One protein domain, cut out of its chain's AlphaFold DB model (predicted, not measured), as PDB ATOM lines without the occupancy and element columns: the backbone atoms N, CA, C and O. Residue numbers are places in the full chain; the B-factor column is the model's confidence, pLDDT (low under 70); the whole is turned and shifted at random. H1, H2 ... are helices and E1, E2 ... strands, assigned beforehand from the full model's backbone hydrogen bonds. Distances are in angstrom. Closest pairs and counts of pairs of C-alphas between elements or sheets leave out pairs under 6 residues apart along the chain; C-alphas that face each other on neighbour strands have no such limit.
ATOM      1  N   VAL A  29      -3.084  72.628 -10.519       98.25
ATOM      2  CA  VAL A  29      -2.701  71.206 -10.519       98.25
ATOM      3  C   VAL A  29      -2.898  70.559  -9.135       98.25
ATOM      4  O   VAL A  29      -2.944  71.243  -8.105       98.25
ATOM      5  N   GLU A  30      -3.041  69.231  -9.104       98.06
ATOM      6  CA  GLU A  30      -3.104  68.469  -7.850       98.06
ATOM      7  C   GLU A  30      -1.755  68.530  -7.111       98.06
ATOM      8  O   GLU A  30      -0.713  68.575  -7.770       98.06
ATOM      9  N   PRO A  31      -1.729  68.460  -5.763       98.19
ATOM     10  CA  PRO A  31      -0.495  68.600  -4.987       98.19
ATOM     11  C   PRO A  31       0.658  67.723  -5.479       98.19
ATOM     12  O   PRO A  31       1.737  68.234  -5.738       98.19
ATOM     13  N   HIS A  32       0.413  66.437  -5.732       97.88
ATOM     14  CA  HIS A  32       1.453  65.490  -6.152       97.88
ATOM     15  C   HIS A  32       2.042  65.757  -7.550       97.88
ATOM     16  O   HIS A  32       3.029  65.125  -7.925       97.88
ATOM     17  N   LEU A  33       1.430  66.656  -8.325       98.06
ATOM     18  CA  LEU A  33       1.924  67.126  -9.618       98.06
ATOM     19  C   LEU A  33       2.501  68.542  -9.531       98.06
ATOM     20  O   LEU A  33       3.329  68.897 -10.367       98.06
ATOM     21  N   GLY A  34       2.101  69.329  -8.531       97.88
ATOM     22  CA  GLY A  34       2.436  70.743  -8.407       97.88
ATOM     23  C   GLY A  34       3.408  71.106  -7.297       97.88
ATOM     24  O   GLY A  34       3.862  70.282  -6.500       97.88
ATOM     25  N   GLN A  35       3.664  72.407  -7.232       98.38
ATOM     26  CA  GLN A  35       4.590  73.014  -6.290       98.38
ATOM     27  C   GLN A  35       3.909  73.428  -4.985       98.38
ATOM     28  O   GLN A  35       2.772  73.912  -4.967       98.38
ATOM     29  N   LEU A  36       4.653  73.305  -3.887       98.69
ATOM     30  CA  LEU A  36       4.426  74.093  -2.680       98.69
ATOM     31  C   LEU A  36       5.306  75.343  -2.727       98.69
ATOM     32  O   LEU A  36       6.530  75.235  -2.725       98.69
ATOM     33  N   ALA A  37       4.693  76.524  -2.698       98.56
ATOM     34  CA  ALA A  37       5.417  77.781  -2.546       98.56
ATOM     35  C   ALA A  37       5.483  78.190  -1.065       98.56
ATOM     36  O   ALA A  37       4.451  78.410  -0.429       98.56
ATOM     37  N   ILE A  38       6.688  78.332  -0.518       98.06
ATOM     38  CA  ILE A  38       6.942  78.872   0.820       98.06
ATOM     39  C   ILE A  38       7.375  80.334   0.665       98.06
ATOM     40  O   ILE A  38       8.474  80.629   0.198       98.06
ATOM     41  N   LEU A  39       6.498  81.262   1.033       97.19
ATOM     42  CA  LEU A  39       6.704  82.702   0.887       97.19
ATOM     43  C   LEU A  39       7.164  83.295   2.216       97.19
ATOM     44  O   LEU A  39       6.418  83.275   3.197       97.19
ATOM     45  N   VAL A  40       8.371  83.855   2.237       95.69
ATOM     46  CA  VAL A  40       8.978  84.410   3.454       95.69
ATOM     47  C   VAL A  40       8.939  85.929   3.390       95.69
ATOM     48  O   VAL A  40       9.494  86.540   2.472       95.69
ATOM     49  N   SER A  41       8.273  86.556   4.356       93.31
ATOM     50  CA  SER A  41       8.310  88.008   4.515       93.31
ATOM     51  C   SER A  41       9.692  88.462   4.973       93.31
ATOM     52  O   SER A  41      10.427  87.715   5.608       93.31
ATOM     53  N   SER A  42      10.023  89.721   4.698       91.12
ATOM     54  CA  SER A  42      11.151  90.388   5.358       91.12
ATOM     55  C   SER A  42      10.747  91.607   6.170       91.12
ATOM     56  O   SER A  42      11.573  92.459   6.502       91.12
ATOM     57  N   TRP A  43       9.451  91.731   6.449       92.00
ATOM     58  CA  TRP A  43       8.961  92.742   7.365       92.00
ATOM     59  C   TRP A  43       9.248  92.302   8.801       92.00
ATOM     60  O   TRP A  43       8.940  91.175   9.173       92.00
ATOM     61  N   THR A  44       9.817  93.202   9.600       89.31
ATOM     62  CA  THR A  44      10.206  92.949  10.994       89.31
ATOM     63  C   THR A  44       9.500  93.915  11.934       89.31
ATOM     64  O   THR A  44       9.057  95.003  11.549       89.31
ATOM     65  N   ARG A  45       9.384  93.506  13.192       85.81
ATOM     66  CA  ARG A  45       8.681  94.219  14.252       85.81
ATOM     67  C   ARG A  45       9.648  94.855  15.233       85.81
ATOM     68  O   ARG A  45      10.541  94.206  15.763       85.81
ATOM     69  N   ASN A  46       9.406  96.122  15.553       85.69
ATOM     70  CA  ASN A  46      10.211  96.845  16.542       85.69
ATOM     71  C   ASN A  46       9.812  96.536  17.995       85.69
ATOM     72  O   ASN A  46      10.523  96.929  18.914       85.69
ATOM     73  N   ASP A  47       8.661  95.896  18.215       83.44
ATOM     74  CA  ASP A  47       8.149  95.557  19.546       83.44
ATOM     75  C   ASP A  47       8.545  94.150  20.021       83.44
ATOM     76  O   ASP A  47       8.279  93.795  21.168       83.44
ATOM     77  N   ILE A  48       9.219  93.372  19.171       81.94
ATOM     78  CA  ILE A  48       9.828  92.092  19.537       81.94
ATOM     79  C   ILE A  48      11.245  92.370  20.067       81.94
ATOM     80  O   ILE A  48      11.990  93.115  19.426       81.94
ATOM     81  N   PRO A  49      11.663  91.794  21.213       86.06
ATOM     82  CA  PRO A  49      12.988  92.010  21.802       86.06
ATOM     83  C   PRO A  49      14.098  91.238  21.056       86.06
ATOM     84  O   PRO A  49      14.939  90.585  21.668       86.06
ATOM     85  N   MET A  50      14.101  91.311  19.726       87.19
ATOM     86  CA  MET A  50      15.072  90.705  18.818       87.19
ATOM     87  C   MET A  50      15.484  91.732  17.764       87.19
ATOM     88  O   MET A  50      14.670  92.560  17.348       87.19
ATOM     89  N   SER A  51      16.737  91.686  17.302       92.31
ATOM     90  CA  SER A  51      17.155  92.539  16.186       92.31
ATOM     91  C   SER A  51      16.372  92.179  14.911       92.31
ATOM     92  O   SER A  51      15.964  91.027  14.758       92.31
ATOM     93  N   PRO A  52      16.188  93.122  13.967       91.62
ATOM     94  CA  PRO A  52      15.593  92.811  12.666       91.62
ATOM     95  C   PRO A  52      16.304  91.663  11.935       91.62
ATOM     96  O   PRO A  52      15.656  90.829  11.318       91.62
ATOM     97  N   GLU A  53      17.632  91.584  12.050       93.75
ATOM     98  CA  GLU A  53      18.431  90.485  11.494       93.75
ATOM     99  C   GLU A  53      18.093  89.138  12.148       93.75
ATOM    100  O   GLU A  53      17.902  88.151  11.448       93.75
ATOM    101  N   ALA A  54      17.949  89.092  13.477       92.06
ATOM    102  CA  ALA A  54      17.571  87.866  14.179       92.06
ATOM    103  C   ALA A  54      16.142  87.415  13.832       92.06
ATOM    104  O   ALA A  54      15.911  86.225  13.653       92.06
ATOM    105  N   GLN A  55      15.203  88.357  13.688       91.12
ATOM    106  CA  GLN A  55      13.845  88.065  13.211       91.12
ATOM    107  C   GLN A  55      13.859  87.496  11.789       91.12
ATOM    108  O   GLN A  55      13.178  86.513  11.512       91.12
ATOM    109  N   GLN A  56      14.655  88.088  10.892       92.94
ATOM    110  CA  GLN A  56      14.799  87.591   9.525       92.94
ATOM    111  C   GLN A  56      15.367  86.169   9.499       92.94
ATOM    112  O   GLN A  56      14.790  85.305   8.848       92.94
ATOM    113  N   ASN A  57      16.440  85.914  10.252       92.50
ATOM    114  CA  ASN A  57      17.043  84.585  10.330       92.50
ATOM    115  C   ASN A  57      16.049  83.545  10.864       92.50
ATOM    116  O   ASN A  57      15.955  82.466  10.296       92.50
ATOM    117  N   ALA A  58      15.252  83.883  11.883       91.06
ATOM    118  CA  ALA A  58      14.217  82.987  12.400       91.06
ATOM    119  C   ALA A  58      13.146  82.649  11.343       91.06
ATOM    120  O   ALA A  58      12.729  81.500  11.220       91.06
ATOM    121  N   MET A  59      12.722  83.631  10.537       92.56
ATOM    122  CA  MET A  59      11.797  83.392   9.421       92.56
ATOM    123  C   MET A  59      12.411  82.503   8.333       92.56
ATOM    124  O   MET A  59      11.724  81.632   7.796       92.56
ATOM    125  N   ASP A  60      13.688  82.699   8.007       94.12
ATOM    126  CA  ASP A  60      14.383  81.877   7.017       94.12
ATOM    127  C   ASP A  60      14.594  80.435   7.517       94.12
ATOM    128  O   ASP A  60      14.315  79.492   6.776       94.12
ATOM    129  N   GLU A  61      14.977  80.250   8.783       93.00
ATOM    130  CA  GLU A  61      15.104  78.932   9.425       93.00
ATOM    131  C   GLU A  61      13.759  78.188   9.463       93.00
ATOM    132  O   GLU A  61      13.682  77.013   9.098       93.00
ATOM    133  N   ALA A  62      12.665  78.877   9.810       92.25
ATOM    134  CA  ALA A  62      11.325  78.291   9.795       92.25
ATOM    135  C   ALA A  62      10.895  77.852   8.381       92.25
ATOM    136  O   ALA A  62      10.221  76.830   8.217       92.25
ATOM    137  N   ALA A  63      11.282  78.603   7.344       94.88
ATOM    138  CA  ALA A  63      11.011  78.243   5.954       94.88
ATOM    139  C   ALA A  63      11.805  77.006   5.505       94.88
ATOM    140  O   ALA A  63      11.260  76.148   4.808       94.88
ATOM    141  N   GLU A  64      13.063  76.887   5.929       95.50
ATOM    142  CA  GLU A  64      13.915  75.721   5.664       95.50
ATOM    143  C   GLU A  64      13.376  74.467   6.361       95.50
ATOM    144  O   GLU A  64      13.165  73.443   5.707       95.50
ATOM    145  N   TYR A  65      13.015  74.573   7.642       93.50
ATOM    146  CA  TYR A  65      12.339  73.498   8.374       93.50
ATOM    147  C   TYR A  65      11.055  73.037   7.661       93.50
ATOM    148  O   TYR A  65      10.807  71.842   7.473       93.50
ATOM    149  N   LEU A  66      10.232  73.989   7.217       93.94
ATOM    150  CA  LEU A  66       8.996  73.715   6.489       93.94
ATOM    151  C   LEU A  66       9.228  73.011   5.150       93.94
ATOM    152  O   LEU A  66       8.437  72.132   4.787       93.94
ATOM    153  N   GLN A  67      10.288  73.380   4.430       96.25
ATOM    154  CA  GLN A  67      10.681  72.724   3.187       96.25
ATOM    155  C   GLN A  67      11.070  71.269   3.443       96.25
ATOM    156  O   GLN A  67      10.521  70.378   2.792       96.25
ATOM    157  N   GLU A  68      11.949  71.013   4.415       95.38
ATOM    158  CA  GLU A  68      12.359  69.654   4.786       95.38
ATOM    159  C   GLU A  68      11.151  68.802   5.197       95.38
ATOM    160  O   GLU A  68      10.985  67.667   4.740       95.38
ATOM    161  N   ARG A  69      10.249  69.368   6.007       93.06
ATOM    162  CA  ARG A  69       9.001  68.714   6.429       93.06
ATOM    163  C   ARG A  69       8.139  68.325   5.232       93.06
ATOM    164  O   ARG A  69       7.625  67.207   5.167       93.06
ATOM    165  N   ALA A  70       7.926  69.245   4.298       94.50
ATOM    166  CA  ALA A  70       7.090  68.988   3.133       94.50
ATOM    167  C   ALA A  70       7.747  67.982   2.165       94.50
ATOM    168  O   ALA A  70       7.042  67.118   1.637       94.50
ATOM    169  N   GLN A  71       9.079  67.998   2.034       95.81
ATOM    170  CA  GLN A  71       9.859  66.979   1.316       95.81
ATOM    171  C   GLN A  71       9.650  65.588   1.921       95.81
ATOM    172  O   GLN A  71       9.363  64.636   1.199       95.81
ATOM    173  N   GLN A  72       9.735  65.468   3.247       96.12
ATOM    174  CA  GLN A  72       9.531  64.197   3.950       96.12
ATOM    175  C   GLN A  72       8.106  63.658   3.794       96.12
ATOM    176  O   GLN A  72       7.913  62.448   3.680       96.12
ATOM    177  N   LYS A  73       7.100  64.543   3.779       94.25
ATOM    178  CA  LYS A  73       5.699  64.158   3.550       94.25
ATOM    179  C   LYS A  73       5.449  63.691   2.111       94.25
ATOM    180  O   LYS A  73       4.524  62.911   1.902       94.25
ATOM    181  N   GLY A  74       6.231  64.168   1.138       94.50
ATOM    182  CA  GLY A  74       6.128  63.764  -0.270       94.50
ATOM    183  C   GLY A  74       4.780  64.096  -0.921       94.50
ATOM    184  O   GLY A  74       4.351  63.395  -1.831       94.50
ATOM    185  N   VAL A  75       4.081  65.121  -0.414       95.44
ATOM    186  CA  VAL A  75       2.746  65.523  -0.898       95.44
ATOM    187  C   VAL A  75       2.832  66.338  -2.186       95.44
ATOM    188  O   VAL A  75       1.940  66.230  -3.021       95.44
ATOM    189  N   TYR A  76       3.886  67.145  -2.324       98.06
ATOM    190  CA  TYR A  76       4.112  68.025  -3.468       98.06
ATOM    191  C   TYR A  76       5.228  67.482  -4.361       98.06
ATOM    192  O   TYR A  76       6.140  66.821  -3.857       98.06
ATOM    193  N   SER A  77       5.155  67.744  -5.670       97.12
ATOM    194  CA  SER A  77       6.190  67.308  -6.619       97.12
ATOM    195  C   SER A  77       7.491  68.094  -6.445       97.12
ATOM    196  O   SER A  77       8.575  67.545  -6.639       97.12
ATOM    197  N   ASP A  78       7.370  69.361  -6.047       97.75
ATOM    198  CA  ASP A  78       8.472  70.294  -5.852       97.75
ATOM    199  C   ASP A  78       8.123  71.349  -4.782       97.75
ATOM    200  O   ASP A  78       6.956  71.541  -4.418       97.75
ATOM    201  N   ILE A  79       9.146  71.986  -4.208       98.31
ATOM    202  CA  ILE A  79       9.014  72.941  -3.100       98.31
ATOM    203  C   ILE A  79       9.965  74.111  -3.308       98.31
ATOM    204  O   ILE A  79      11.187  73.955  -3.237       98.31
ATOM    205  N   ASP A  80       9.390  75.298  -3.451       97.88
ATOM    206  CA  ASP A  80      10.112  76.533  -3.738       97.88
ATOM    207  C   ASP A  80      10.034  77.503  -2.552       97.88
ATOM    208  O   ASP A  80       8.943  77.816  -2.072       97.88
ATOM    209  N   ILE A  81      11.184  78.000  -2.081       98.12
ATOM    210  CA  ILE A  81      11.243  79.041  -1.045       98.12
ATOM    211  C   ILE A  81      11.505  80.392  -1.711       98.12
ATOM    212  O   ILE A  81      12.618  80.679  -2.163       98.12
ATOM    213  N   ARG A  82      10.515  81.284  -1.653       97.38
ATOM    214  CA  ARG A  82      10.607  82.660  -2.158       97.38
ATOM    215  C   ARG A  82      10.847  83.623  -0.994       97.38
ATOM    216  O   ARG A  82       9.909  84.054  -0.318       97.38
ATOM    217  N   ARG A  83      12.120  83.950  -0.749       96.25
ATOM    218  CA  ARG A  83      12.539  84.912   0.289       96.25
ATOM    219  C   ARG A  83      12.248  86.353  -0.122       96.25
ATOM    220  O   ARG A  83      12.223  86.666  -1.310       96.25
ATOM    221  N   HIS A  84      12.065  87.228   0.867       94.06
ATOM    222  CA  HIS A  84      11.716  88.640   0.664       94.06
ATOM    223  C   HIS A  84      10.463  88.820  -0.208       94.06
ATOM    224  O   HIS A  84      10.418  89.669  -1.100       94.06
ATOM    225  N   ALA A  85       9.435  88.012   0.051       95.12
ATOM    226  CA  ALA A  85       8.219  87.981  -0.741       95.12
ATOM    227  C   ALA A  85       7.527  89.359  -0.747       95.12
ATOM    228  O   ALA A  85       7.056  89.871   0.277       95.12
ATOM    229  N   SER A  86       7.498  89.981  -1.927       94.81
ATOM    230  CA  SER A  86       6.795  91.241  -2.174       94.81
ATOM    231  C   SER A  86       5.304  90.994  -2.400       94.81
ATOM    232  O   SER A  86       4.879  89.858  -2.627       94.81
ATOM    233  N   LYS A  87       4.489  92.055  -2.417       93.75
ATOM    234  CA  LYS A  87       3.079  91.909  -2.796       93.75
ATOM    235  C   LYS A  87       2.912  91.337  -4.209       93.75
ATOM    236  O   LYS A  87       2.004  90.542  -4.422       93.75
ATOM    237  N   ALA A  88       3.777  91.727  -5.148       94.19
ATOM    238  CA  ALA A  88       3.759  91.196  -6.510       94.19
ATOM    239  C   ALA A  88       4.057  89.693  -6.517       94.19
ATOM    240  O   ALA A  88       3.268  88.933  -7.058       94.19
ATOM    241  N   THR A  89       5.101  89.264  -5.801       95.38
ATOM    242  CA  THR A  89       5.458  87.845  -5.655       95.38
ATOM    243  C   THR A  89       4.291  87.021  -5.120       95.38
ATOM    244  O   THR A  89       4.018  85.948  -5.641       95.38
ATOM    245  N   LEU A  90       3.574  87.526  -4.108       94.94
ATOM    246  CA  LEU A  90       2.398  86.842  -3.568       94.94
ATOM    247  C   LEU A  90       1.286  86.689  -4.609       94.94
ATOM    248  O   LEU A  90       0.695  85.618  -4.704       94.94
ATOM    249  N   LEU A  91       0.974  87.753  -5.354       95.62
ATOM    250  CA  LEU A  91      -0.072  87.708  -6.377       95.62
ATOM    251  C   LEU A  91       0.317  86.776  -7.527       95.62
ATOM    252  O   LEU A  91      -0.495  85.943  -7.906       95.62
ATOM    253  N   GLU A  92       1.566  86.831  -7.988       96.44
ATOM    254  CA  GLU A  92       2.108  85.907  -8.992       96.44
ATOM    255  C   GLU A  92       1.989  84.446  -8.529       96.44
ATOM    256  O   GLU A  92       1.533  83.603  -9.286       96.44
ATOM    257  N   THR A  93       2.309  84.132  -7.265       97.25
ATOM    258  CA  THR A  93       2.115  82.780  -6.703       97.25
ATOM    259  C   THR A  93       0.641  82.356  -6.666       97.25
ATOM    260  O   THR A  93       0.313  81.184  -6.850       97.25
ATOM    261  N   ILE A  94      -0.268  83.291  -6.389       96.25
ATOM    262  CA  ILE A  94      -1.710  83.014  -6.357       96.25
ATOM    263  C   ILE A  94      -2.245  82.759  -7.771       96.25
ATOM    264  O   ILE A  94      -3.074  81.869  -7.933       96.25
ATOM    265  N   GLU A  95      -1.749  83.489  -8.766       96.94
ATOM    266  CA  GLU A  95      -2.135  83.396 -10.182       96.94
ATOM    267  C   GLU A  95      -1.454  82.227 -10.930       96.94
ATOM    268  O   GLU A  95      -1.899  81.850 -12.008       96.94
ATOM    269  N   ASP A  96      -0.426  81.604 -10.350       97.88
ATOM    270  CA  ASP A  96       0.300  80.461 -10.922       97.88
ATOM    271  C   ASP A  96      -0.436  79.122 -10.701       97.88
ATOM    272  O   ASP A  96      -0.574  78.665  -9.563       97.88
ATOM    273  N   ASP A  97      -0.907  78.478 -11.772       97.06
ATOM    274  CA  ASP A  97      -1.676  77.227 -11.713       97.06
ATOM    275  C   ASP A  97      -0.828  75.968 -11.463       97.06
ATOM    276  O   ASP A  97      -1.389  74.926 -11.099       97.06
ATOM    277  N   GLU A  98       0.503  76.058 -11.555       98.38
ATOM    278  CA  GLU A  98       1.438  74.993 -11.163       98.38
ATOM    279  C   GLU A  98       1.685  74.979  -9.645       98.38
ATOM    280  O   GLU A  98       2.019  73.938  -9.065       98.38
ATOM    281  N   VAL A  99       1.457  76.109  -8.965       98.56
ATOM    282  CA  VAL A  99       1.487  76.184  -7.501       98.56
ATOM    283  C   VAL A  99       0.192  75.606  -6.943       98.56
ATOM    284  O   VAL A  99      -0.867  76.233  -6.996       98.56
ATOM    285  N   ALA A 100       0.291  74.419  -6.347       98.38
ATOM    286  CA  ALA A 100      -0.833  73.716  -5.742       98.38
ATOM    287  C   ALA A 100      -1.091  74.135  -4.287       98.38
ATOM    288  O   ALA A 100      -2.223  74.028  -3.816       98.38
ATOM    289  N   GLY A 101      -0.067  74.595  -3.563       98.31
ATOM    290  CA  GLY A 101      -0.179  75.002  -2.161       98.31
ATOM    291  C   GLY A 101       0.731  76.173  -1.810       98.31
ATOM    292  O   GLY A 101       1.736  76.415  -2.477       98.31
ATOM    293  N   ILE A 102       0.380  76.899  -0.749       98.19
ATOM    294  CA  ILE A 102       1.120  78.081  -0.291       98.19
ATOM    295  C   ILE A 102       1.351  77.982   1.218       98.19
ATOM    296  O   ILE A 102       0.431  77.726   1.986       98.19
ATOM    297  N   THR A 103       2.577  78.218   1.668       96.56
ATOM    298  CA  THR A 103       2.897  78.430   3.084       96.56
ATOM    299  C   THR A 103       3.490  79.816   3.256       96.56
ATOM    300  O   THR A 103       4.394  80.206   2.526       96.56
ATOM    301  N   LEU A 104       2.979  80.575   4.213       95.25
ATOM    302  CA  LEU A 104       3.418  81.927   4.517       95.25
ATOM    303  C   LEU A 104       4.231  81.906   5.804       95.25
ATOM    304  O   LEU A 104       3.745  81.437   6.836       95.25
ATOM    305  N   VAL A 105       5.433  82.465   5.756       93.56
ATOM    306  CA  VAL A 105       6.300  82.639   6.920       93.56
ATOM    307  C   VAL A 105       6.540  84.125   7.131       93.56
ATOM    308  O   VAL A 105       7.035  84.823   6.248       93.56
ATOM    309  N   GLY A 106       6.139  84.621   8.296       89.75
ATOM    310  CA  GLY A 106       6.322  86.010   8.687       89.75
ATOM    311  C   GLY A 106       5.077  86.627   9.300       89.75
ATOM    312  O   GLY A 106       4.069  85.969   9.561       89.75
ATOM    313  N   HIS A 107       5.159  87.924   9.573       86.00
ATOM    314  CA  HIS A 107       4.162  88.572  10.410       86.00
ATOM    315  C   HIS A 107       2.922  89.068   9.658       86.00
ATOM    316  O   HIS A 107       2.883  89.255   8.441       86.00
ATOM    317  N   GLY A 108       1.898  89.371  10.449       82.19
ATOM    318  CA  GLY A 108       0.642  89.938  10.000       82.19
ATOM    319  C   GLY A 108      -0.457  89.534  10.955       82.19
ATOM    320  O   GLY A 108      -0.407  89.797  12.156       82.19
ATOM    321  N   ASN A 109      -1.471  88.908  10.399       83.38
ATOM    322  CA  ASN A 109      -2.572  88.264  11.091       83.38
ATOM    323  C   ASN A 109      -3.252  87.338  10.077       83.38
ATOM    324  O   ASN A 109      -2.953  87.403   8.886       83.38
ATOM    325  N   ILE A 110      -4.200  86.519  10.509       82.06
ATOM    326  CA  ILE A 110      -4.937  85.631   9.608       82.06
ATOM    327  C   ILE A 110      -5.661  86.430   8.517       82.06
ATOM    328  O   ILE A 110      -5.904  85.906   7.443       82.06
ATOM    329  N   SER A 111      -5.977  87.708   8.725       83.44
ATOM    330  CA  SER A 111      -6.638  88.547   7.720       83.44
ATOM    331  C   SER A 111      -5.690  89.284   6.758       83.44
ATOM    332  O   SER A 111      -6.147  89.789   5.728       83.44
ATOM    333  N   THR A 112      -4.392  89.375   7.068       87.44
ATOM    334  CA  THR A 112      -3.402  90.099   6.258       87.44
ATOM    335  C   THR A 112      -1.996  89.540   6.416       87.44
ATOM    336  O   THR A 112      -1.544  89.326   7.541       87.44
ATOM    337  N   PHE A 113      -1.238  89.478   5.330       91.25
ATOM    338  CA  PHE A 113       0.187  89.145   5.369       91.25
ATOM    339  C   PHE A 113       1.042  90.387   5.095       91.25
ATOM    340  O   PHE A 113       0.784  91.093   4.116       91.25
ATOM    341  N   HIS A 114       2.025  90.681   5.954       92.25
ATOM    342  CA  HIS A 114       2.987  91.758   5.700       92.25
ATOM    343  C   HIS A 114       4.053  91.290   4.720       92.25
ATOM    344  O   HIS A 114       4.605  90.205   4.866       92.25
ATOM    345  N   THR A 115       4.360  92.122   3.736       90.62
ATOM    346  CA  THR A 115       5.288  91.800   2.646       90.62
ATOM    347  C   THR A 115       6.576  92.609   2.762       90.62
ATOM    348  O   THR A 115       6.643  93.617   3.470       90.62
ATOM    349  N   ALA A 116       7.613  92.178   2.044       88.62
ATOM    350  CA  ALA A 116       8.948  92.781   2.089       88.62
ATOM    351  C   ALA A 116       8.984  94.275   1.711       88.62
ATOM    352  O   ALA A 116       9.811  95.033   2.208       88.62
ATOM    353  N   ASP A 117       8.054  94.723   0.871       87.69
ATOM    354  CA  ASP A 117       7.907  96.109   0.407       87.69
ATOM    355  C   ASP A 117       7.207  97.038   1.425       87.69
ATOM    356  O   ASP A 117       6.694  98.097   1.057       87.69
ATOM    357  N   ALA A 118       7.169  96.642   2.703       77.88
ATOM    358  CA  ALA A 118       6.463  97.321   3.793       77.88
ATOM    359  C   ALA A 118       4.961  97.541   3.525       77.88
ATOM    360  O   ALA A 118       4.328  98.406   4.140       77.88
ATOM    361  N   SER A 119       4.377  96.753   2.620       84.69
ATOM    362  CA  SER A 119       2.941  96.729   2.383       84.69
ATOM    363  C   SER A 119       2.272  95.562   3.122       84.69
ATOM    364  O   SER A 119       2.857  94.895   3.980       84.69
ATOM    365  N   SER A 120       0.978  95.378   2.869       88.12
ATOM    366  CA  SER A 120       0.253  94.199   3.329       88.12
ATOM    367  C   SER A 120      -0.690  93.733   2.232       88.12
ATOM    368  O   SER A 120      -1.312  94.557   1.546       88.12
ATOM    369  N   LEU A 121      -0.807  92.418   2.073       89.81
ATOM    370  CA  LEU A 121      -1.843  91.822   1.247       89.81
ATOM    371  C   LEU A 121      -3.042  91.470   2.125       89.81
ATOM    372  O   LEU A 121      -2.908  90.784   3.136       89.81
ATOM    373  N   LYS A 122      -4.217  91.943   1.715       91.25
ATOM    374  CA  LYS A 122      -5.507  91.561   2.292       91.25
ATOM    375  C   LYS A 122      -6.102  90.416   1.490       91.25
ATOM    376  O   LYS A 122      -6.049  90.444   0.259       91.25
ATOM    377  N   TRP A 123      -6.750  89.466   2.154       90.62
ATOM    378  CA  TRP A 123      -7.271  88.279   1.469       90.62
ATOM    379  C   TRP A 123      -8.431  88.558   0.517       90.62
ATOM    380  O   TRP A 123      -8.550  87.860  -0.482       90.62
ATOM    381  N   PHE A 124      -9.219  89.621   0.721       91.06
ATOM    382  CA  PHE A 124     -10.177  90.049  -0.309       91.06
ATOM    383  C   PHE A 124      -9.497  90.574  -1.575       91.06
ATOM    384  O   PHE A 124     -10.038  90.417  -2.664       91.06
ATOM    385  N   THR A 125      -8.319  91.195  -1.455       90.69
ATOM    386  CA  THR A 125      -7.532  91.576  -2.634       90.69
ATOM    387  C   THR A 125      -7.022  90.331  -3.342       90.69
ATOM    388  O   THR A 125      -7.180  90.242  -4.548       90.69
ATOM    389  N   ALA A 126      -6.480  89.358  -2.604       90.62
ATOM    390  CA  ALA A 126      -6.044  88.092  -3.188       90.62
ATOM    391  C   ALA A 126      -7.186  87.371  -3.923       90.62
ATOM    392  O   ALA A 126      -7.023  87.014  -5.082       90.62
ATOM    393  N   ALA A 127      -8.358  87.251  -3.292       92.75
ATOM    394  CA  ALA A 127      -9.532  86.590  -3.865       92.75
ATOM    395  C   ALA A 127      -9.987  87.210  -5.198       92.75
ATOM    396  O   ALA A 127     -10.443  86.499  -6.085       92.75
ATOM    397  N   ALA A 128      -9.854  88.530  -5.350       91.31
ATOM    398  CA  ALA A 128     -10.211  89.225  -6.585       91.31
ATOM    399  C   ALA A 128      -9.218  88.986  -7.741       91.31
ATOM    400  O   ALA A 128      -9.560  89.256  -8.889       91.31
ATOM    401  N   HIS A 129      -8.003  88.520  -7.437       90.94
ATOM    402  CA  HIS A 129      -6.960  88.180  -8.412       90.94
ATOM    403  C   HIS A 129      -6.949  86.693  -8.786       90.94
ATOM    404  O   HIS A 129      -6.284  86.288  -9.727       90.94
ATOM    405  N   THR A 130      -7.684  85.866  -8.050       94.00
ATOM    406  CA  THR A 130      -7.721  84.419  -8.246       94.00
ATOM    407  C   THR A 130      -8.559  84.053  -9.460       94.00
ATOM    408  O   THR A 130      -9.722  84.434  -9.535       94.00
ATOM    409  N   ASP A 131      -8.020  83.267 -10.385       97.00
ATOM    410  CA  ASP A 131      -8.758  82.712 -11.528       97.00
ATOM    411  C   ASP A 131      -8.873  81.176 -11.485       97.00
ATOM    412  O   ASP A 131      -9.538  80.576 -12.334       97.00
ATOM    413  N   HIS A 132      -8.282  80.551 -10.464       98.31
ATOM    414  CA  HIS A 132      -8.373  79.132 -10.152       98.31
ATOM    415  C   HIS A 132      -8.166  78.878  -8.651       98.31
ATOM    416  O   HIS A 132      -7.515  79.650  -7.955       98.31
ATOM    417  N   LEU A 133      -8.699  77.775  -8.134       98.56
ATOM    418  CA  LEU A 133      -8.562  77.404  -6.729       98.56
ATOM    419  C   LEU A 133      -7.386  76.452  -6.521       98.56
ATOM    420  O   LEU A 133      -7.240  75.457  -7.231       98.56
ATOM    421  N   LYS A 134      -6.585  76.721  -5.496       98.50
ATOM    422  CA  LYS A 134      -5.493  75.859  -5.048       98.50
ATOM    423  C   LYS A 134      -6.060  74.528  -4.549       98.50
ATOM    424  O   LYS A 134      -6.929  74.508  -3.674       98.50
ATOM    425  N   GLN A 135      -5.585  73.418  -5.112       98.25
ATOM    426  CA  GLN A 135      -6.016  72.070  -4.709       98.25
ATOM    427  C   GLN A 135      -5.309  71.558  -3.448       98.25
ATOM    428  O   GLN A 135      -5.806  70.648  -2.787       98.25
ATOM    429  N   GLY A 136      -4.151  72.124  -3.109       97.00
ATOM    430  CA  GLY A 136      -3.461  71.884  -1.848       97.00
ATOM    431  C   GLY A 136      -4.067  72.695  -0.706       97.00
ATOM    432  O   GLY A 136      -5.284  72.740  -0.515       97.00
ATOM    433  N   GLY A 137      -3.198  73.315   0.087       96.31
ATOM    434  CA  GLY A 137      -3.595  74.117   1.240       96.31
ATOM    435  C   GLY A 137      -2.915  75.472   1.292       96.31
ATOM    436  O   GLY A 137      -1.961  75.736   0.555       96.31
ATOM    437  N   ILE A 138      -3.417  76.314   2.191       95.94
ATOM    438  CA  ILE A 138      -2.779  77.575   2.559       95.94
ATOM    439  C   ILE A 138      -2.482  77.546   4.049       95.94
ATOM    440  O   ILE A 138      -3.388  77.395   4.863       95.94
ATOM    441  N   GLU A 139      -1.215  77.711   4.400       94.50
ATOM    442  CA  GLU A 139      -0.737  77.716   5.780       94.50
ATOM    443  C   GLU A 139      -0.118  79.080   6.112       94.50
ATOM    444  O   GLU A 139       0.630  79.625   5.303       94.50
ATOM    445  N   GLN A 140      -0.402  79.648   7.286       91.81
ATOM    446  CA  GLN A 140       0.295  80.842   7.787       91.81
ATOM    447  C   GLN A 140       0.965  80.553   9.123       91.81
ATOM    448  O   GLN A 140       0.308  80.170  10.093       91.81
ATOM    449  N   ARG A 141       2.272  80.811   9.183       88.75
ATOM    450  CA  ARG A 141       3.098  80.707  10.386       88.75
ATOM    451  C   ARG A 141       3.185  82.039  11.137       88.75
ATOM    452  O   ARG A 141       2.933  83.096  10.565       88.75
ATOM    453  N   MET A 142       3.537  81.981  12.424       79.25
ATOM    454  CA  MET A 142       3.841  83.117  13.324       79.25
ATOM    455  C   MET A 142       2.659  84.018  13.752       79.25
ATOM    456  O   MET A 142       2.647  84.545  14.861       79.25
ATOM    457  N   CYS A 143       1.617  84.222  12.941       75.44
ATOM    458  CA  CYS A 143       0.549  85.181  13.277       75.44
ATOM    459  C   CYS A 143      -0.866  84.616  13.112       75.44
ATOM    460  O   CYS A 143      -1.394  84.545  12.008       75.44
ATOM    461  N   GLY A 144      -1.518  84.309  14.237       70.94
ATOM    462  CA  GLY A 144      -2.854  83.720  14.285       70.94
ATOM    463  C   GLY A 144      -4.003  84.653  14.689       70.94
ATOM    464  O   GLY A 144      -5.153  84.222  14.776       70.94
ATOM    465  N   ARG A 145      -3.738  85.940  14.956       75.38
ATOM    466  CA  ARG A 145      -4.806  86.908  15.287       75.38
ATOM    467  C   ARG A 145      -5.766  87.103  14.117       75.38
ATOM    468  O   ARG A 145      -5.350  87.053  12.968       75.38
ATOM    469  N   VAL A 146      -7.026  87.410  14.407       72.00
ATOM    470  CA  VAL A 146      -8.032  87.814  13.412       72.00
ATOM    471  C   VAL A 146      -8.368  89.290  13.644       72.00
ATOM    472  O   VAL A 146      -8.413  89.734  14.789       72.00
ATOM    473  N   TYR A 147      -8.574  90.079  12.582       72.31
ATOM    474  CA  TYR A 147      -9.036  91.472  12.696       72.31
ATOM    475  C   TYR A 147     -10.375  91.684  11.985       72.31
ATOM    476  O   TYR A 147     -10.725  90.995  11.029       72.31
ATOM    477  N   LYS A 148     -11.153  92.656  12.481       70.44
ATOM    478  CA  LYS A 148     -12.503  92.943  11.980       70.44
ATOM    479  C   LYS A 148     -12.462  93.432  10.533       70.44
ATOM    480  O   LYS A 148     -11.701  94.337  10.202       70.44
ATOM    481  N   GLY A 149     -13.380  92.918   9.714       73.56
ATOM    482  CA  GLY A 149     -13.695  93.492   8.404       73.56
ATOM    483  C   GLY A 149     -12.870  92.967   7.226       73.56
ATOM    484  O   GLY A 149     -12.858  93.618   6.182       73.56
ATOM    485  N   GLU A 150     -12.214  91.819   7.356       82.06
ATOM    486  CA  GLU A 150     -11.496  91.117   6.284       82.06
ATOM    487  C   GLU A 150     -11.764  89.608   6.389       82.06
ATOM    488  O   GLU A 150     -12.138  89.141   7.463       82.06
ATOM    489  N   ALA A 151     -11.613  88.861   5.291       80.81
ATOM    490  CA  ALA A 151     -11.708  87.397   5.295       80.81
ATOM    491  C   ALA A 151     -10.440  86.741   5.858       80.81
ATOM    492  O   ALA A 151      -9.369  87.354   5.869       80.81
ATOM    493  N   ALA A 152     -10.563  85.510   6.353       82.12
ATOM    494  CA  ALA A 152      -9.444  84.767   6.912       82.12
ATOM    495  C   ALA A 152      -8.581  84.236   5.784       82.12
ATOM    496  O   ALA A 152      -9.054  84.020   4.664       82.12
ATOM    497  N   LEU A 153      -7.322  84.022   6.131       84.75
ATOM    498  CA  LEU A 153      -6.262  83.393   5.372       84.75
ATOM    499  C   LEU A 153      -6.782  82.553   4.222       84.75
ATOM    500  O   LEU A 153      -7.376  81.505   4.444       84.75
ATOM    501  N   GLY A 154      -6.580  83.029   2.997       85.94
ATOM    502  CA  GLY A 154      -6.817  82.222   1.807       85.94
ATOM    503  C   GLY A 154      -8.212  81.598   1.672       85.94
ATOM    504  O   GLY A 154      -8.361  80.676   0.877       85.94
ATOM    505  N   THR A 155      -9.232  82.084   2.400       93.31
ATOM    506  CA  THR A 155     -10.584  81.476   2.465       93.31
ATOM    507  C   THR A 155     -11.186  81.220   1.088       93.31
ATOM    508  O   THR A 155     -11.890  80.234   0.883       93.31
ATOM    509  N   PHE A 156     -10.881  82.103   0.142       96.00
ATOM    510  CA  PHE A 156     -11.398  82.070  -1.224       96.00
ATOM    511  C   PHE A 156     -10.348  81.651  -2.258       96.00
ATOM    512  O   PHE A 156     -10.554  81.858  -3.447       96.00
ATOM    513  N   LEU A 157      -9.220  81.098  -1.814       96.88
ATOM    514  CA  LEU A 157      -8.116  80.688  -2.680       96.88
ATOM    515  C   LEU A 157      -8.007  79.170  -2.824       96.88
ATOM    516  O   LEU A 157      -7.321  78.713  -3.725       96.88
ATOM    517  N   VAL A 158      -8.639  78.383  -1.950       97.62
ATOM    518  CA  VAL A 158      -8.525  76.914  -1.935       97.62
ATOM    519  C   VAL A 158      -9.817  76.239  -2.378       97.62
ATOM    520  O   VAL A 158     -10.907  76.768  -2.161       97.62
ATOM    521  N   ALA A 159      -9.709  75.048  -2.961       97.81
ATOM    522  CA  ALA A 159     -10.870  74.234  -3.320       97.81
ATOM    523  C   ALA A 159     -11.553  73.618  -2.085       97.81
ATOM    524  O   ALA A 159     -12.775  73.502  -2.045       97.81
ATOM    525  N   ASP A 160     -10.760  73.261  -1.070       97.88
ATOM    526  CA  ASP A 160     -11.220  72.702   0.200       97.88
ATOM    527  C   ASP A 160     -10.760  73.593   1.358       97.88
ATOM    528  O   ASP A 160      -9.577  73.642   1.703       97.88
ATOM    529  N   GLN A 161     -11.699  74.305   1.979       96.44
ATOM    530  CA  GLN A 161     -11.414  75.259   3.055       96.44
ATOM    531  C   GLN A 161     -10.862  74.609   4.330       96.44
ATOM    532  O   GLN A 161     -10.286  75.306   5.165       96.44
ATOM    533  N   ARG A 162     -10.954  73.281   4.478       96.00
ATOM    534  CA  ARG A 162     -10.315  72.553   5.590       96.00
ATOM    535  C   ARG A 162      -8.792  72.546   5.475       96.00
ATOM    536  O   ARG A 162      -8.114  72.337   6.474       96.00
ATOM    537  N   ASN A 163      -8.255  72.812   4.282       96.38
ATOM    538  CA  ASN A 163      -6.815  72.886   4.030       96.38
ATOM    539  C   ASN A 163      -6.220  74.269   4.345       96.38
ATOM    540  O   ASN A 163      -5.079  74.552   3.977       96.38
ATOM    541  N   ILE A 164      -6.983  75.143   5.003       94.81
ATOM    542  CA  ILE A 164      -6.488  76.419   5.513       94.81
ATOM    543  C   ILE A 164      -5.994  76.192   6.935       94.81
ATOM    544  O   ILE A 164      -6.797  75.940   7.833       94.81
ATOM    545  N   LEU A 165      -4.685  76.300   7.136       93.62
ATOM    546  CA  LEU A 165      -4.025  76.049   8.411       93.62
ATOM    547  C   LEU A 165      -3.465  77.349   8.990       93.62
ATOM    548  O   LEU A 165      -2.763  78.109   8.326       93.62
ATOM    549  N   ALA A 166      -3.765  77.603  10.254       91.75
ATOM    550  CA  ALA A 166      -3.207  78.718  11.012       91.75
ATOM    551  C   ALA A 166      -3.213  78.356  12.500       91.75
ATOM    552  O   ALA A 166      -3.626  77.258  12.861       91.75
ATOM    553  N   ALA A 167      -2.822  79.290  13.367       89.19
ATOM    554  CA  ALA A 167      -2.970  79.167  14.819       89.19
ATOM    555  C   ALA A 167      -4.052  80.131  15.355       89.19
ATOM    556  O   ALA A 167      -3.713  81.150  15.958       89.19
ATOM    557  N   PRO A 168      -5.362  79.902  15.109       83.44
ATOM    558  CA  PRO A 168      -6.394  80.913  15.332       83.44
ATOM    559  C   PRO A 168      -6.431  81.440  16.768       83.44
ATOM    560  O   PRO A 168      -6.546  80.681  17.728       83.44
ATOM    561  N   GLY A 169      -6.357  82.762  16.916       79.00
ATOM    562  CA  GLY A 169      -6.384  83.441  18.216       79.00
ATOM    563  C   GLY A 169      -5.060  83.413  18.988       79.00
ATOM    564  O   GLY A 169      -4.982  84.014  20.059       79.00
ATOM    565  N   ILE A 170      -4.012  82.779  18.453       81.88
ATOM    566  CA  ILE A 170      -2.704  82.641  19.104       81.88
ATOM    567  C   ILE A 170      -1.666  83.498  18.366       81.88
ATOM    568  O   ILE A 170      -1.586  83.510  17.137       81.88
ATOM    569  N   ASN A 171      -0.857  84.245  19.119       75.94
ATOM    570  CA  ASN A 171       0.399  84.776  18.591       75.94
ATOM    571  C   ASN A 171       1.452  83.690  18.769       75.94
ATOM    572  O   ASN A 171       1.720  83.312  19.906       75.94
ATOM    573  N   VAL A 172       2.001  83.192  17.667       79.56
ATOM    574  CA  VAL A 172       3.076  82.204  17.718       79.56
ATOM    575  C   VAL A 172       4.380  82.985  17.677       79.56
ATOM    576  O   VAL A 172       4.568  83.814  16.789       79.56
ATOM    577  N   ASP A 173       5.239  82.784  18.669       75.25
ATOM    578  CA  ASP A 173       6.541  83.442  18.675       75.25
ATOM    579  C   ASP A 173       7.367  82.973  17.471       75.25
ATOM    580  O   ASP A 173       7.255  81.828  17.033       75.25
ATOM    581  N   ASP A 174       8.237  83.847  16.966       71.19
ATOM    582  CA  ASP A 174       9.030  83.599  15.752       71.19
ATOM    583  C   ASP A 174       9.973  82.387  15.861       71.19
ATOM    584  O   ASP A 174      10.519  81.944  14.859       71.19
ATOM    585  N   LEU A 175      10.168  81.865  17.076       66.00
ATOM    586  CA  LEU A 175      11.075  80.763  17.407       66.00
ATOM    587  C   LEU A 175      10.345  79.456  17.770       66.00
ATOM    588  O   LEU A 175      10.985  78.514  18.235       66.00
ATOM    589  N   VAL A 176       9.012  79.411  17.672       64.31
ATOM    590  CA  VAL A 176       8.217  78.266  18.143       64.31
ATOM    591  C   VAL A 176       7.818  77.356  16.981       64.31
ATOM    592  O   VAL A 176       6.898  77.666  16.225       64.31
ATOM    593  N   ASP A 177       8.449  76.181  16.926       65.56
ATOM    594  CA  ASP A 177       8.109  75.060  16.032       65.56
ATOM    595  C   ASP A 177       7.044  74.132  16.649       65.56
ATOM    596  O   ASP A 177       7.203  72.911  16.718       65.56
ATOM    597  N   ASP A 178       5.956  74.702  17.168       79.12
ATOM    598  CA  ASP A 178       4.860  73.909  17.730       79.12
ATOM    599  C   ASP A 178       3.802  73.619  16.658       79.12
ATOM    600  O   ASP A 178       2.868  74.393  16.431       79.12
ATOM    601  N   GLU A 179       3.976  72.488  15.972       81.62
ATOM    602  CA  GLU A 179       3.067  72.008  14.925       81.62
ATOM    603  C   GLU A 179       1.625  71.828  15.416       81.62
ATOM    604  O   GLU A 179       0.694  71.976  14.624       81.62
ATOM    605  N   GLU A 180       1.417  71.523  16.700       86.38
ATOM    606  CA  GLU A 180       0.079  71.264  17.248       86.38
ATOM    607  C   GLU A 180      -0.777  72.536  17.298       86.38
ATOM    608  O   GLU A 180      -2.009  72.458  17.330       86.38
ATOM    609  N   LEU A 181      -0.143  73.712  17.239       87.50
ATOM    610  CA  LEU A 181      -0.833  74.999  17.160       87.50
ATOM    611  C   LEU A 181      -1.489  75.239  15.798       87.50
ATOM    612  O   LEU A 181      -2.433  76.028  15.720       87.50
ATOM    613  N   PHE A 182      -1.003  74.596  14.733       89.62
ATOM    614  CA  PHE A 182      -1.426  74.879  13.365       89.62
ATOM    615  C   PHE A 182      -2.529  73.923  12.923       89.62
ATOM    616  O   PHE A 182      -2.290  72.826  12.418       89.62
ATOM    617  N   VAL A 183      -3.766  74.369  13.115       91.25
ATOM    618  CA  VAL A 183      -4.980  73.575  12.914       91.25
ATOM    619  C   VAL A 183      -5.842  74.144  11.784       91.25
ATOM    620  O   VAL A 183      -5.706  75.323  11.438       91.25
ATOM    621  N   PRO A 184      -6.758  73.337  11.214       92.75
ATOM    622  CA  PRO A 184      -7.751  73.830  10.271       92.75
ATOM    623  C   PRO A 184      -8.530  75.022  10.825       92.75
ATOM    624  O   PRO A 184      -9.107  74.958  11.912       92.75
ATOM    625  N   VAL A 185      -8.570  76.108  10.053       91.12
ATOM    626  CA  VAL A 185      -9.391  77.287  10.357       91.12
ATOM    627  C   VAL A 185     -10.873  76.939  10.235       91.12
ATOM    628  O   VAL A 185     -11.675  77.400  11.046       91.12
ATOM    629  N   TYR A 186     -11.223  76.095   9.263       92.19
ATOM    630  CA  TYR A 186     -12.584  75.644   8.987       92.19
ATOM    631  C   TYR A 186     -12.712  74.125   9.134       92.19
ATOM    632  O   TYR A 186     -11.783  73.375   8.840       92.19
ATOM    633  N   ASP A 187     -13.890  73.660   9.545       92.81
ATOM    634  CA  ASP A 187     -14.224  72.238   9.701       92.81
ATOM    635  C   ASP A 187     -14.962  71.649   8.484       92.81
ATOM    636  O   ASP A 187     -15.034  70.427   8.320       92.81
ATOM    637  N   LYS A 188     -15.479  72.510   7.601       95.12
ATOM    638  CA  LYS A 188     -16.191  72.138   6.372       95.12
ATOM    639  C   LYS A 188     -15.376  72.458   5.123       95.12
ATOM    640  O   LYS A 188     -14.667  73.463   5.111       95.12
ATOM    641  N   PRO A 189     -15.525  71.656   4.050       95.69
ATOM    642  CA  PRO A 189     -14.839  71.912   2.786       95.69
ATOM    643  C   PRO A 189     -15.282  73.212   2.111       95.69
ATOM    644  O   PRO A 189     -14.487  73.849   1.427       95.69
ATOM    645  N   GLN A 190     -16.527  73.629   2.339       95.56
ATOM    646  CA  GLN A 190     -17.067  74.902   1.881       95.56
ATOM    647  C   GLN A 190     -17.989  75.459   2.970       95.56
ATOM    648  O   GLN A 190     -18.848  74.744   3.491       95.56
ATOM    649  N   ASN A 191     -17.791  76.726   3.317       95.06
ATOM    650  CA  ASN A 191     -18.553  77.467   4.311       95.06
ATOM    651  C   ASN A 191     -19.268  78.623   3.622       95.06
ATOM    652  O   ASN A 191     -18.701  79.315   2.776       95.06
ATOM    653  N   THR A 192     -20.516  78.844   4.006       94.88
ATOM    654  CA  THR A 192     -21.316  79.980   3.547       94.88
ATOM    655  C   THR A 192     -20.762  81.305   4.088       94.88
ATOM    656  O   THR A 192     -20.048  81.312   5.096       94.88
ATOM    657  N   PRO A 193     -21.119  82.460   3.490       93.50
ATOM    658  CA  PRO A 193     -20.726  83.768   4.016       93.50
ATOM    659  C   PRO A 193     -21.071  83.962   5.500       93.50
ATOM    660  O   PRO A 193     -20.242  84.449   6.265       93.50
ATOM    661  N   ASP A 194     -22.257  83.527   5.932       91.88
ATOM    662  CA  ASP A 194     -22.680  83.661   7.329       91.88
ATOM    663  C   ASP A 194     -21.825  82.784   8.271       91.88
ATOM    664  O   ASP A 194     -21.482  83.213   9.373       91.88
ATOM    665  N   GLU A 195     -21.415  81.588   7.836       92.50
ATOM    666  CA  GLU A 195     -20.522  80.705   8.606       92.50
ATOM    667  C   GLU A 195     -19.097  81.261   8.692       92.50
ATOM    668  O   GLU A 195     -18.507  81.264   9.774       92.50
ATOM    669  N   ILE A 196     -18.565  81.792   7.586       90.69
ATOM    670  CA  ILE A 196     -17.251  82.454   7.558       90.69
ATOM    671  C   ILE A 196     -17.250  83.652   8.512       90.69
ATOM    672  O   ILE A 196     -16.326  83.816   9.312       90.69
ATOM    673  N   GLN A 197     -18.302  84.472   8.472       88.19
ATOM    674  CA  GLN A 197     -18.441  85.611   9.371       88.19
ATOM    675  C   GLN A 197     -18.532  85.171  10.841       88.19
ATOM    676  O   GLN A 197     -17.834  85.734  11.686       88.19
ATOM    677  N   ALA A 198     -19.348  84.164  11.159       86.81
ATOM    678  CA  ALA A 198     -19.493  83.671  12.528       86.81
ATOM    679  C   ALA A 198     -18.171  83.117  13.088       86.81
ATOM    680  O   ALA A 198     -17.830  83.349  14.249       86.81
ATOM    681  N   LEU A 199     -17.401  82.415  12.254       81.38
ATOM    682  CA  LEU A 199     -16.092  81.885  12.626       81.38
ATOM    683  C   LEU A 199     -15.077  83.007  12.878       81.38
ATOM    684  O   LEU A 199     -14.332  82.955  13.853       81.38
ATOM    685  N   HIS A 200     -15.098  84.061  12.064       77.75
ATOM    686  CA  HIS A 200     -14.305  85.266  12.307       77.75
ATOM    687  C   HIS A 200     -14.621  85.916  13.647       77.75
ATOM    688  O   HIS A 200     -13.711  86.225  14.409       77.75
ATOM    689  N   GLU A 201     -15.904  86.111  13.943       79.75
ATOM    690  CA  GLU A 201     -16.366  86.723  15.192       79.75
ATOM    691  C   GLU A 201     -15.945  85.936  16.435       79.75
ATOM    692  O   GLU A 201     -15.765  86.535  17.491       79.75
ATOM    693  N   ARG A 202     -15.715  84.625  16.313       78.38
ATOM    694  CA  ARG A 202     -15.215  83.782  17.405       78.38
ATOM    695  C   ARG A 202     -13.746  84.038  17.758       78.38
ATOM    696  O   ARG A 202     -13.360  83.803  18.901       78.38
ATOM    697  N   TYR A 203     -12.935  84.464  16.794       73.00
ATOM    698  CA  TYR A 203     -11.493  84.682  16.967       73.00
ATOM    699  C   TYR A 203     -11.114  86.165  17.143       73.00
ATOM    700  O   TYR A 203      -9.925  86.483  17.233       73.00
ATOM    701  N   LEU A 204     -12.114  87.054  17.167       64.38
ATOM    702  CA  LEU A 204     -12.004  88.496  17.416       64.38
ATOM    703  C   LEU A 204     -12.091  88.843  18.902       64.38
ATOM    704  O   LEU A 204     -11.410  89.821  19.288       64.38
TER     705      LEU A 204
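What this domain is: This is residues 29 to 204 of the 204 residues of an uncharacterized protein of Candidatus Saccharibacteria bacterium (UniProt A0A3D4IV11). A twisted five-stranded parallel sheet stands in the middle, with the long helix H1 packed along one face and the shorter H2 on the opposite face. H2 also joins the sheet to a small cluster made of H3 and the E4 E5 hairpin, while H4, after a long unnamed stretch, lies farthest out. The printed part has 176 residues with four named helices and seven named strands, in the order E1 H1 E2 H2 E3 E4 E5 H3 E6 E7 H4; the large sheet's order is E2 E1 E3 E6 E7, and the second sheet is the antiparallel pair E4 E5. The class is mixed, helices and strands, with 78 residues, under half, in named elements. The whole is compact, with a radius of gyration of the C-alphas of 14.9 A, and rounded, with spans of 42 by 37 by 31 A.

How they stand to each other: Start at the sheet with E1, residues 35 to 40, and its parallel neighbours E2, residues 78 to 82, and E3, residues 99 to 105. Between E2 and E1 look at N 38 and O 80, 2.8 A apart, and between E1 and E3 at N 39 and O 103, 2.8 A, both within hydrogen-bond range. Beyond E3 come E6, residues 138 to 140, with N 104 and O 139 at 2.8 A, and then the edge strand E7, residues 164 to 166, with N 165 and O 138 at 2.8 A. The sheet is twisted, its C-alphas lying up to 4.1 A off its best plane. H1, residues 52 to 73, is on it at a height over the sheet of 8.6 A; it lies over E1 and runs along the strands, at 9 degrees to E1 on the local plane. Its closest C-alphas to E1 are those of Ala 63 and Ile 38, 6.6 A apart. E1, H1 and E2 form a strand-helix-strand unit, two parallel neighbour strands with a helix between them in the chain, and its crossover is right-handed. H2, residues 87 to 95, is on the opposite face from H1, at a height over the sheet of 9.7 A. E2, H2 and E3 form a split strand-helix-strand unit, with E1 between its strands, also right-handed. H2 touches H3, residues 123 to 129, through the C-alphas of Leu 91 and Ala 126, 6.8 A apart, at a steep tilt of 61 degrees, the same way. E4, residues 112 to 114, and E5, residues 120 to 122, are an antiparallel hairpin, with N 121 and O 113 at 2.9 A. H4, residues 193 to 202, touches no helix and is not on the large sheet. In H1, H2, H3 and H4 every O i to N i+4 pair is within hydrogen-bond range.

Where its parts are: Find C-alpha 35 at (4.590, 73.014, -6.290), where E1 begins; it runs 15.6 A. Find C-alpha 52 at (15.593, 92.811, 12.666); from there H1 runs 31.7 A. E2 measures 13.1 A, H2 12.4 A, E3 16.5 A and H3 9.9 A, while E4, E5, E6 and E7 have three residues each. H4 runs 14.5 A and ends at C-alpha 202, (-15.215, 83.782, 17.405).

The domain as a whole: The two C-alphas farthest apart are those of Ser 51 and Thr 192, 42.4 A. The printed part has no cut and ends at residue 204, the chain's last. The long links are E1 to H1, E6 to E7 and E7 to H4, with 11, 23 and 26 residues; in the last, residues 183 to 184 pair antiparallel with residues 165 to 166 of E7. The mean pLDDT of the printed part is 90.3, and residues 175 to 177 and residue 204 are under 70.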